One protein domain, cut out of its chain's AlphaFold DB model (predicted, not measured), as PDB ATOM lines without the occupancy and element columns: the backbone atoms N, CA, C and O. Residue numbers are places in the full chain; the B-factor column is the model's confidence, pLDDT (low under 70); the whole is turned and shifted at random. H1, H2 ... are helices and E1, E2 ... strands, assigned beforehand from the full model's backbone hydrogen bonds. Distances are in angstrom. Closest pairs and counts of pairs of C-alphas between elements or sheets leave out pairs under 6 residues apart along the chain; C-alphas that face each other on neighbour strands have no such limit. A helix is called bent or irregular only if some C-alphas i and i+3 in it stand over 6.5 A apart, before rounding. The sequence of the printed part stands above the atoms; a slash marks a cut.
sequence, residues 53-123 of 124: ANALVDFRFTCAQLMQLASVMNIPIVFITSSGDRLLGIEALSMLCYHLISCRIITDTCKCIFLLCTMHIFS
ATOM      1  N   ALA A  53      35.282 -22.834 -33.233       86.12
ATOM      2  CA  ALA A  53      34.190 -22.298 -34.043       86.12
ATOM      3  C   ALA A  53      32.862 -22.283 -33.269       86.12
ATOM      4  O   ALA A  53      32.162 -21.274 -33.278       86.12
ATOM      5  N   ASN A  54      32.562 -23.361 -32.540       82.75
ATOM      6  CA  ASN A  54      31.364 -23.456 -31.708       82.75
ATOM      7  C   ASN A  54      31.485 -22.521 -30.498       82.75
ATOM      8  O   ASN A  54      30.559 -21.776 -30.203       82.75
ATOM      9  N   ALA A  55      32.666 -22.457 -29.870       83.50
ATOM     10  CA  ALA A  55      32.912 -21.564 -28.733       83.50
ATOM     11  C   ALA A  55      32.632 -20.090 -29.074       83.50
ATOM     12  O   ALA A  55      32.013 -19.364 -28.298       83.50
ATOM     13  N   LEU A  56      33.015 -19.647 -30.274       85.38
ATOM     14  CA  LEU A  56      32.728 -18.293 -30.750       85.38
ATOM     15  C   LEU A  56      31.239 -18.045 -31.027       85.38
ATOM     16  O   LEU A  56      30.765 -16.909 -30.896       85.38
ATOM     17  N   VAL A  57      30.491 -19.076 -31.418       83.06
ATOM     18  CA  VAL A  57      29.042 -18.967 -31.610       83.06
ATOM     19  C   VAL A  57      28.336 -18.848 -30.261       83.06
ATOM     20  O   VAL A  57      27.543 -17.920 -30.095       83.06
ATOM     21  N   ASP A  58      28.688 -19.710 -29.309       80.44
ATOM     22  CA  ASP A  58      27.969 -19.864 -28.040       80.44
ATOM     23  C   ASP A  58      28.418 -18.876 -26.962       80.44
ATOM     24  O   ASP A  58      27.592 -18.323 -26.239       80.44
ATOM     25  N   PHE A  59      29.725 -18.625 -26.864       81.44
ATOM     26  CA  PHE A  59      30.335 -17.812 -25.808       81.44
ATOM     27  C   PHE A  59      30.929 -16.501 -26.320       81.44
ATOM     28  O   PHE A  59      31.338 -15.677 -25.510       81.44
ATOM     29  N   ARG A  60      31.010 -16.292 -27.645       84.06
ATOM     30  CA  ARG A  60      31.723 -15.164 -28.303       84.06
ATOM     31  C   ARG A  60      33.225 -15.091 -28.010       84.06
ATOM     32  O   ARG A  60      33.902 -14.215 -28.541       84.06
ATOM     33  N   PHE A  61      33.743 -16.046 -27.252       86.12
ATOM     34  CA  PHE A  61      35.146 -16.211 -26.917       86.12
ATOM     35  C   PHE A  61      35.595 -17.609 -27.338       86.12
ATOM     36  O   PHE A  61      34.843 -18.576 -27.242       86.12
ATOM     37  N   THR A  62      36.837 -17.726 -27.790       87.81
ATOM     38  CA  THR A  62      37.499 -19.030 -27.934       87.81
ATOM     39  C   THR A  62      37.774 -19.648 -26.559       87.81
ATOM     40  O   THR A  62      37.864 -18.928 -25.562       87.81
ATOM     41  N   CYS A  63      37.987 -20.968 -26.494       85.69
ATOM     42  CA  CYS A  63      38.340 -21.648 -25.242       85.69
ATOM     43  C   CYS A  63      39.589 -21.028 -24.582       85.69
ATOM     44  O   CYS A  63      39.622 -20.807 -23.373       85.69
ATOM     45  N   ALA A  64      40.588 -20.648 -25.387       87.56
ATOM     46  CA  ALA A  64      41.793 -19.970 -24.908       87.56
ATOM     47  C   ALA A  64      41.505 -18.575 -24.321       87.56
ATOM     48  O   ALA A  64      42.074 -18.199 -23.296       87.56
ATOM     49  N   GLN A  65      40.599 -17.814 -24.939       87.81
ATOM     50  CA  GLN A  65      40.184 -16.505 -24.428       87.81
ATOM     51  C   GLN A  65      39.369 -16.626 -23.139       87.81
ATOM     52  O   GLN A  65      39.547 -15.803 -22.247       87.81
ATOM     53  N   LEU A  66      38.531 -17.659 -23.001       86.88
ATOM     54  CA  LEU A  66      37.825 -17.945 -21.747       86.88
ATOM     55  C   LEU A  66      38.801 -18.272 -20.609       86.88
ATOM     56  O   LEU A  66      38.633 -17.755 -19.508       86.88
ATOM     57  N   MET A  67      39.853 -19.054 -20.877       86.44
ATOM     58  CA  MET A  67      40.912 -19.326 -19.892       86.44
ATOM     59  C   MET A  67      41.642 -18.051 -19.458       86.44
ATOM     60  O   MET A  67      41.835 -17.819 -18.265       86.44
ATOM     61  N   GLN A  68      42.015 -17.195 -20.414       89.38
ATOM     62  CA  GLN A  68      42.641 -15.910 -20.096       89.38
ATOM     63  C   GLN A  68      41.704 -15.004 -19.296       89.38
ATOM     64  O   GLN A  68      42.129 -14.391 -18.318       89.38
ATOM     65  N   LEU A  69      40.425 -14.948 -19.666       86.62
ATOM     66  CA  LEU A  69      39.430 -14.141 -18.970       86.62
ATOM     67  C   LEU A  69      39.224 -14.625 -17.529       86.62
ATOM     68  O   LEU A  69      39.219 -13.806 -16.613       86.62
ATOM     69  N   ALA A  70      39.126 -15.940 -17.311       86.12
ATOM     70  CA  ALA A  70      39.043 -16.527 -15.976       86.12
ATOM     71  C   ALA A  70      40.264 -16.157 -15.118       86.12
ATOM     72  O   ALA A  70      40.107 -15.777 -13.959       86.12
ATOM     73  N   SER A  71      41.465 -16.193 -15.707       86.31
ATOM     74  CA  SER A  71      42.700 -15.789 -15.030       86.31
ATOM     75  C   SER A  71      42.706 -14.304 -14.664       86.31
ATOM     76  O   SER A  71      43.083 -13.965 -13.546       86.31
ATOM     77  N   VAL A  72      42.287 -13.416 -15.569       88.12
ATOM     78  CA  VAL A  72      42.250 -11.962 -15.320       88.12
ATOM     79  C   VAL A  72      41.211 -11.611 -14.256       88.12
ATOM     80  O   VAL A  72      41.455 -10.765 -13.399       88.12
ATOM     81  N   MET A  73      40.064 -12.289 -14.277       84.75
ATOM     82  CA  MET A  73      39.003 -12.100 -13.288       84.75
ATOM     83  C   MET A  73      39.276 -12.809 -11.955       84.75
ATOM     84  O   MET A  73      38.449 -12.717 -11.054       84.75
ATOM     85  N   ASN A  74      40.425 -13.483 -11.809       85.31
ATOM     86  CA  ASN A  74      40.785 -14.262 -10.621       85.31
ATOM     87  C   ASN A  74      39.687 -15.259 -10.212       85.31
ATOM     88  O   ASN A  74      39.416 -15.458  -9.028       85.31
ATOM     89  N   ILE A  75      39.040 -15.884 -11.201       82.12
ATOM     90  CA  ILE A  75      38.016 -16.891 -10.937       82.12
ATOM     91  C   ILE A  75      38.679 -18.129 -10.314       82.12
ATOM     92  O   ILE A  75      39.662 -18.634 -10.865       82.12
ATOM     93  N   PRO A  76      38.160 -18.643  -9.183       80.31
ATOM     94  CA  PRO A  76      38.688 -19.853  -8.571       80.31
ATOM     95  C   PRO A  76      38.549 -21.042  -9.523       80.31
ATOM     96  O   PRO A  76      37.557 -21.180 -10.233       80.31
ATOM     97  N   ILE A  77      39.538 -21.938  -9.512       81.88
ATOM     98  CA  ILE A  77      39.582 -23.105 -10.412       81.88
ATOM     99  C   ILE A  77      38.344 -23.996 -10.225       81.88
ATOM    100  O   ILE A  77      37.855 -24.583 -11.189       81.88
ATOM    101  N   VAL A  78      37.820 -24.066  -8.999       81.94
ATOM    102  CA  VAL A  78      36.632 -24.843  -8.640       81.94
ATOM    103  C   VAL A  78      35.749 -24.019  -7.708       81.94
ATOM    104  O   VAL A  78      36.230 -23.474  -6.716       81.94
ATOM    105  N   PHE A  79      34.455 -23.983  -8.001       78.31
ATOM    106  CA  PHE A  79      33.401 -23.538  -7.101       78.31
ATOM    107  C   PHE A  79      32.765 -24.744  -6.419       78.31
ATOM    108  O   PHE A  79      32.540 -25.773  -7.058       78.31
ATOM    109  N   ILE A  80      32.454 -24.605  -5.132       79.81
ATOM    110  CA  ILE A  80      31.634 -25.573  -4.405       79.81
ATOM    111  C   ILE A  80      30.285 -24.910  -4.152       79.81
ATOM    112  O   ILE A  80      30.220 -23.861  -3.513       79.81
ATOM    113  N   THR A  81      29.211 -25.477  -4.698       72.75
ATOM    114  CA  THR A  81      27.858 -24.956  -4.469       72.75
ATOM    115  C   THR A  81      27.421 -25.271  -3.039       72.75
ATOM    116  O   THR A  81      27.914 -26.208  -2.412       72.75
ATOM    117  N   SER A  82      26.430 -24.548  -2.514       73.00
ATOM    118  CA  SER A  82      25.802 -24.882  -1.222       73.00
ATOM    119  C   SER A  82      25.154 -26.273  -1.203       73.00
ATOM    120  O   SER A  82      24.880 -26.816  -0.138       73.00
ATOM    121  N   SER A  83      24.928 -26.858  -2.383       69.38
ATOM    122  CA  SER A  83      24.450 -28.231  -2.562       69.38
ATOM    123  C   SER A  83      25.585 -29.267  -2.598       69.38
ATOM    124  O   SER A  83      25.311 -30.454  -2.747       69.38
ATOM    125  N   GLY A  84      26.842 -28.835  -2.456       68.69
ATOM    126  CA  GLY A  84      28.030 -29.690  -2.452       68.69
ATOM    127  C   GLY A  84      28.569 -30.046  -3.838       68.69
ATOM    128  O   GLY A  84      29.485 -30.861  -3.929       68.69
ATOM    129  N   ASP A  85      28.045 -29.456  -4.917       73.75
ATOM    130  CA  ASP A  85      28.571 -29.728  -6.259       73.75
ATOM    131  C   ASP A  85      29.871 -29.002  -6.488       73.75
ATOM    132  O   ASP A  85      30.022 -27.840  -6.111       73.75
ATOM    133  N   ARG A  86      30.771 -29.669  -7.198       73.44
ATOM    134  CA  ARG A  86      32.021 -29.084  -7.653       73.44
ATOM    135  C   ARG A  86      31.843 -28.680  -9.105       73.44
ATOM    136  O   ARG A  86      31.580 -29.527  -9.950       73.44
ATOM    137  N   LEU A  87      31.986 -27.394  -9.380       75.81
ATOM    138  CA  LEU A  87      31.868 -26.841 -10.723       75.81
ATOM    139  C   LEU A  87      33.179 -26.150 -11.089       75.81
ATOM    140  O   LEU A  87      33.734 -25.422 -10.266       75.81
ATOM    141  N   LEU A  88      33.700 -26.368 -12.294       82.88
ATOM    142  CA  LEU A  88      34.941 -25.712 -12.698       82.88
ATOM    143  C   LEU A  88      34.682 -24.218 -12.912       82.88
ATOM    144  O   LEU A  88      33.663 -23.811 -13.471       82.88
ATOM    145  N   GLY A  89      35.627 -23.372 -12.510       82.00
ATOM    146  CA  GLY A  89      35.465 -21.925 -12.634       82.00
ATOM    147  C   GLY A  89      35.264 -21.460 -14.073       82.00
ATOM    148  O   GLY A  89      34.474 -20.560 -14.352       82.00
ATOM    149  N   ILE A  90      35.930 -22.138 -15.004       82.62
ATOM    150  CA  ILE A  90      35.787 -21.878 -16.431       82.62
ATOM    151  C   ILE A  90      34.442 -22.360 -16.994       82.62
ATOM    152  O   ILE A  90      33.891 -21.709 -17.878       82.62
ATOM    153  N   GLU A  91      33.859 -23.429 -16.438       80.75
ATOM    154  CA  GLU A  91      32.494 -23.856 -16.766       80.75
ATOM    155  C   GLU A  91      31.497 -22.794 -16.317       80.75
ATOM    156  O   GLU A  91      30.682 -22.351 -17.126       80.75
ATOM    157  N   ALA A  92      31.629 -22.312 -15.076       82.44
ATOM    158  CA  ALA A  92      30.793 -21.238 -14.537       82.44
ATOM    159  C   ALA A  92      30.841 -20.001 -15.441       82.44
ATOM    160  O   ALA A  92      29.809 -19.427 -15.792       82.44
ATOM    161  N   LEU A  93      32.052 -19.619 -15.856       85.12
ATOM    162  CA  LEU A  93      32.271 -18.475 -16.728       85.12
ATOM    163  C   LEU A  93      31.662 -18.686 -18.117       85.12
ATOM    164  O   LEU A  93      31.009 -17.787 -18.639       85.12
ATOM    165  N   SER A  94      31.831 -19.869 -18.708       81.50
ATOM    166  CA  SER A  94      31.249 -20.192 -20.014       81.50
ATOM    167  C   SER A  94      29.717 -20.173 -19.978       81.50
ATOM    168  O   SER A  94      29.087 -19.566 -20.844       81.50
ATOM    169  N   MET A  95      29.110 -20.727 -18.921       81.44
ATOM    170  CA  MET A  95      27.667 -20.661 -18.692       81.44
ATOM    171  C   MET A  95      27.209 -19.214 -18.532       81.44
ATOM    172  O   MET A  95      26.196 -18.830 -19.114       81.44
ATOM    173  N   LEU A  96      27.954 -18.386 -17.797       82.44
ATOM    174  CA  LEU A  96      27.648 -16.965 -17.659       82.44
ATOM    175  C   LEU A  96      27.688 -16.258 -19.021       82.44
ATOM    176  O   LEU A  96      26.745 -15.550 -19.366       82.44
ATOM    177  N   CYS A  97      28.739 -16.471 -19.818       83.69
ATOM    178  CA  CYS A  97      28.863 -15.891 -21.156       83.69
ATOM    179  C   CYS A  97      27.695 -16.302 -22.059       83.69
ATOM    180  O   CYS A  97      27.091 -15.439 -22.697       83.69
ATOM    181  N   TYR A  98      27.332 -17.585 -22.054       81.12
ATOM    182  CA  TYR A  98      26.187 -18.108 -22.796       81.12
ATOM    183  C   TYR A  98      24.881 -17.393 -22.417       81.12
ATOM    184  O   TYR A  98      24.149 -16.907 -23.285       81.12
ATOM    185  N   HIS A  99      24.624 -17.236 -21.114       74.56
ATOM    186  CA  HIS A  99      23.444 -16.522 -20.628       74.56
ATOM    187  C   HIS A  99      23.471 -15.039 -21.002       74.56
ATOM    188  O   HIS A  99      22.460 -14.518 -21.459       74.56
ATOM    189  N   LEU A 100      24.611 -14.355 -20.872       76.44
ATOM    190  CA  LEU A 100      24.738 -12.936 -21.226       76.44
ATOM    191  C   LEU A 100      24.480 -12.683 -22.717       76.44
ATOM    192  O   LEU A 100      23.868 -11.676 -23.078       76.44
ATOM    193  N   ILE A 101      24.905 -13.602 -23.585       72.19
ATOM    194  CA  ILE A 101      24.660 -13.516 -25.029       72.19
ATOM    195  C   ILE A 101      23.181 -13.737 -25.338       72.19
ATOM    196  O   ILE A 101      22.592 -12.960 -26.093       72.19
ATOM    197  N   SER A 102      22.567 -14.754 -24.727       62.75
ATOM    198  CA  SER A 102      21.145 -15.044 -24.919       62.75
ATOM    199  C   SER A 102      20.237 -13.973 -24.296       62.75
ATOM    200  O   SER A 102      19.139 -13.722 -24.791       62.75
ATOM    201  N   CYS A 103      20.700 -13.282 -23.249       54.41
ATOM    202  CA  CYS A 103      19.959 -12.225 -22.561       54.41
ATOM    203  C   CYS A 103      19.899 -10.905 -23.353       54.41
ATOM    204  O   CYS A 103      19.213  -9.971 -22.944       54.41
ATOM    205  N   ARG A 104      20.538 -10.808 -24.528       51.12
ATOM    206  CA  ARG A 104      20.509  -9.597 -25.369       51.12
ATOM    207  C   ARG A 104      19.139  -9.289 -26.007       51.12
ATOM    208  O   ARG A 104      19.025  -8.286 -26.704       51.12
ATOM    209  N   ILE A 105      18.114 -10.116 -25.762       45.38
ATOM    210  CA  ILE A 105      16.723  -9.921 -26.226       45.38
ATOM    211  C   ILE A 105      15.774  -9.450 -25.102       45.38
ATOM    212  O   ILE A 105      14.669  -9.005 -25.399       45.38
ATOM    213  N   ILE A 106      16.177  -9.456 -23.824       41.44
ATOM    214  CA  ILE A 106      15.302  -9.004 -22.728       41.44
ATOM    215  C   ILE A 106      16.085  -8.053 -21.823       41.44
ATOM    216  O   ILE A 106      17.063  -8.426 -21.180       41.44
ATOM    217  N   THR A 107      15.654  -6.795 -21.814       43.12
ATOM    218  CA  THR A 107      16.126  -5.694 -20.972       43.12
ATOM    219  C   THR A 107      15.926  -5.997 -19.485       43.12
ATOM    220  O   THR A 107      14.974  -5.520 -18.884       43.12
ATOM    221  N   ASP A 108      16.810  -6.789 -18.884       40.53
ATOM    222  CA  ASP A 108      16.894  -6.968 -17.431       40.53
ATOM    223  C   ASP A 108      18.337  -7.308 -17.025       40.53
ATOM    224  O   ASP A 108      18.665  -8.377 -16.501       40.53
ATOM    225  N   THR A 109      19.236  -6.346 -17.241       47.59
ATOM    226  CA  THR A 109      20.638  -6.364 -16.787       47.59
ATOM    227  C   THR A 109      20.768  -6.625 -15.272       47.59
ATOM    228  O   THR A 109      21.819  -7.051 -14.795       47.59
ATOM    229  N   CYS A 110      19.687  -6.443 -14.504       44.72
ATOM    230  CA  CYS A 110      19.645  -6.633 -13.057       44.72
ATOM    231  C   CYS A 110      19.715  -8.104 -12.601       44.72
ATOM    232  O   CYS A 110      20.208  -8.353 -11.505       44.72
ATOM    233  N   LYS A 111      19.289  -9.095 -13.403       45.50
ATOM    234  CA  LYS A 111      19.281 -10.511 -12.961       45.50
ATOM    235  C   LYS A 111      20.641 -11.203 -13.091       45.50
ATOM    236  O   LYS A 111      21.004 -12.006 -12.236       45.50
ATOM    237  N   CYS A 112      21.427 -10.857 -14.110       42.44
ATOM    238  CA  CYS A 112      22.733 -11.487 -14.340       42.44
ATOM    239  C   CYS A 112      23.797 -11.015 -13.332       42.44
ATOM    240  O   CYS A 112      24.610 -11.812 -12.870       42.44
ATOM    241  N   ILE A 113      23.746  -9.741 -12.919       48.47
ATOM    242  CA  ILE A 113      24.576  -9.216 -11.821       48.47
ATOM    243  C   ILE A 113      24.152  -9.820 -10.474       48.47
ATOM    244  O   ILE A 113      25.002 -10.076  -9.626       48.47
ATOM    245  N   PHE A 114      22.862 -10.123 -10.282       42.97
ATOM    246  CA  PHE A 114      22.381 -10.764  -9.054       42.97
ATOM    247  C   PHE A 114      22.949 -12.180  -8.861       42.97
ATOM    248  O   PHE A 114      23.251 -12.555  -7.731       42.97
ATOM    249  N   LEU A 115      23.173 -12.926  -9.950       48.59
ATOM    250  CA  LEU A 115      23.877 -14.221  -9.950       48.59
ATOM    251  C   LEU A 115      25.363 -14.088  -9.567       48.59
ATOM    252  O   LEU A 115      25.886 -14.902  -8.810       48.59
ATOM    253  N   LEU A 116      26.025 -13.016 -10.013       47.91
ATOM    254  CA  LEU A 116      27.389 -12.670  -9.592       47.91
ATOM    255  C   LEU A 116      27.453 -12.294  -8.100       47.91
ATOM    256  O   LEU A 116      28.337 -12.762  -7.386       47.91
ATOM    257  N   CYS A 117      26.483 -11.520  -7.599       37.41
ATOM    258  CA  CYS A 117      26.395 -11.182  -6.176       37.41
ATOM    259  C   CYS A 117      26.044 -12.389  -5.298       37.41
ATOM    260  O   CYS A 117      26.580 -12.503  -4.201       37.41
ATOM    261  N   THR A 118      25.203 -13.322  -5.756       42.62
ATOM    262  CA  THR A 118      24.918 -14.535  -4.969       42.62
ATOM    263  C   THR A 118      26.138 -15.442  -4.861       42.62
ATOM    264  O   THR A 118      26.342 -16.014  -3.799       42.62
ATOM    265  N   MET A 119      27.012 -15.512  -5.871       41.72
ATOM    266  CA  MET A 119      28.286 -16.232  -5.723       41.72
ATOM    267  C   MET A 119      29.269 -15.528  -4.770       41.72
ATOM    268  O   MET A 119      30.032 -16.207  -4.090       41.72
ATOM    269  N   HIS A 120      29.228 -14.195  -4.659       40.31
ATOM    270  CA  HIS A 120      30.107 -13.439  -3.754       40.31
ATOM    271  C   HIS A 120      29.612 -13.367  -2.294       40.31
ATOM    272  O   HIS A 120      30.417 -13.130  -1.396       40.31
ATOM    273  N   ILE A 121      28.316 -13.588  -2.034       33.94
ATOM    274  CA  ILE A 121      27.726 -13.581  -0.677       33.94
ATOM    275  C   ILE A 121      27.972 -14.905   0.079       33.94
ATOM    276  O   ILE A 121      27.894 -14.926   1.303       33.94
ATOM    277  N   PHE A 122      28.341 -15.994  -0.604       33.88
ATOM    278  CA  PHE A 122      28.661 -17.283   0.035       33.88
ATOM    279  C   PHE A 122      30.140 -17.455   0.424       33.88
ATOM    280  O   PHE A 122      30.546 -18.547   0.815       33.88
ATOM    281  N   SER A 123      30.944 -16.390   0.361       31.73
ATOM    282  CA  SER A 123      32.263 -16.347   1.002       31.73
ATOM    283  C   SER A 123      32.131 -15.746   2.405       31.73
ATOM    284  O   SER A 123      32.613 -14.642   2.662       31.73
TER     285      SER A 123
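What this domain is: This is residues 53 to 123 of the 124 residues of an uncharacterized protein of Phytophthora infestans (UniProt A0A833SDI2). The long helix H3 runs through the middle of the model; H2 packs across its beginning, H1 just reaches it farther along, and H4 folds back beside it in the opposite direction, with a gap between the two. A small hairpin of two short strands, E1 and E2, sits at the beginning of H3, and E2 leads straight into that helix. The printed part has 71 residues, with four named helices and two named strands in the order H1, H2, E1, E2, H3, H4; the sheet, E1 - E2, is antiparallel, and the class is mostly helix. The whole is compact, with a radius of gyration of the C-alphas of 12.8 A and spans of 33 by 30 by 21 A.

How they stand to each other: Start at H1, residues 53 to 58, and go on to H2, residues 63 to 72: they are close but not clearly touching, their closest C-alphas, those of Ala 55 and Cys 63, being 6.5 A apart. Next look at E1, residues 78 to 80, and E2, residues 86 to 88, an antiparallel hairpin at 150 degrees. Here N 79 and O 87 are 2.8 A apart, and N 87 and O 79 are 2.9 A apart, both within hydrogen-bond range. Then comes H3, residues 89 to 105, which touches H2 with its residues 89 to 94 alone, about perpendicular at 76 degrees; the closest C-alphas are those of Ala 70 and Ile 90, 6.3 A apart. With residues 97 to 101 alone H3 only just touches H1, with 3 pairs of C-alphas within 8 A, the closest being Asp 58 and Tyr 98 at 5.8 A. Last, H4, residues 109 to 121, is close to H3 but not clearly touching: the closest C-alphas, those of Leu 100 and Cys 112, are 7.3 A apart, at a shallow tilt of 20 degrees, opposite ways. H4 is apart from H1, H2, E1 and E2. Every O i to N i+4 pair is within hydrogen-bond range in H1 and H2, against 11 of 13 in H3 and 8 of 9 in H4.

Where its parts are: Find C-alpha 53 at (34.190, -22.298, -34.043), where H1 begins and runs 9.0 A; H2 then runs 14.4 A. E1 covers 6.6 A and E2 6.7 A. From C-alpha 89 at (35.465, -21.925, -12.634), H3 runs 26.1 A; it is only just irregular, C-alphas 102 and 105 being 6.9 A apart. H4 runs 19.0 A and ends with C-alpha 121 at (27.726, -13.581, -0.677).

The domain as a whole: The two C-alphas farthest apart, those of Ala 53 and Ser 123, are 35.6 A apart. The printed part has no cut, and the five links between its named elements are tight. Look at the B-factor column for the model's confidence: its mean over the printed part is 70.0, and it is under 70 at residues 83 to 84 and 102 to 123.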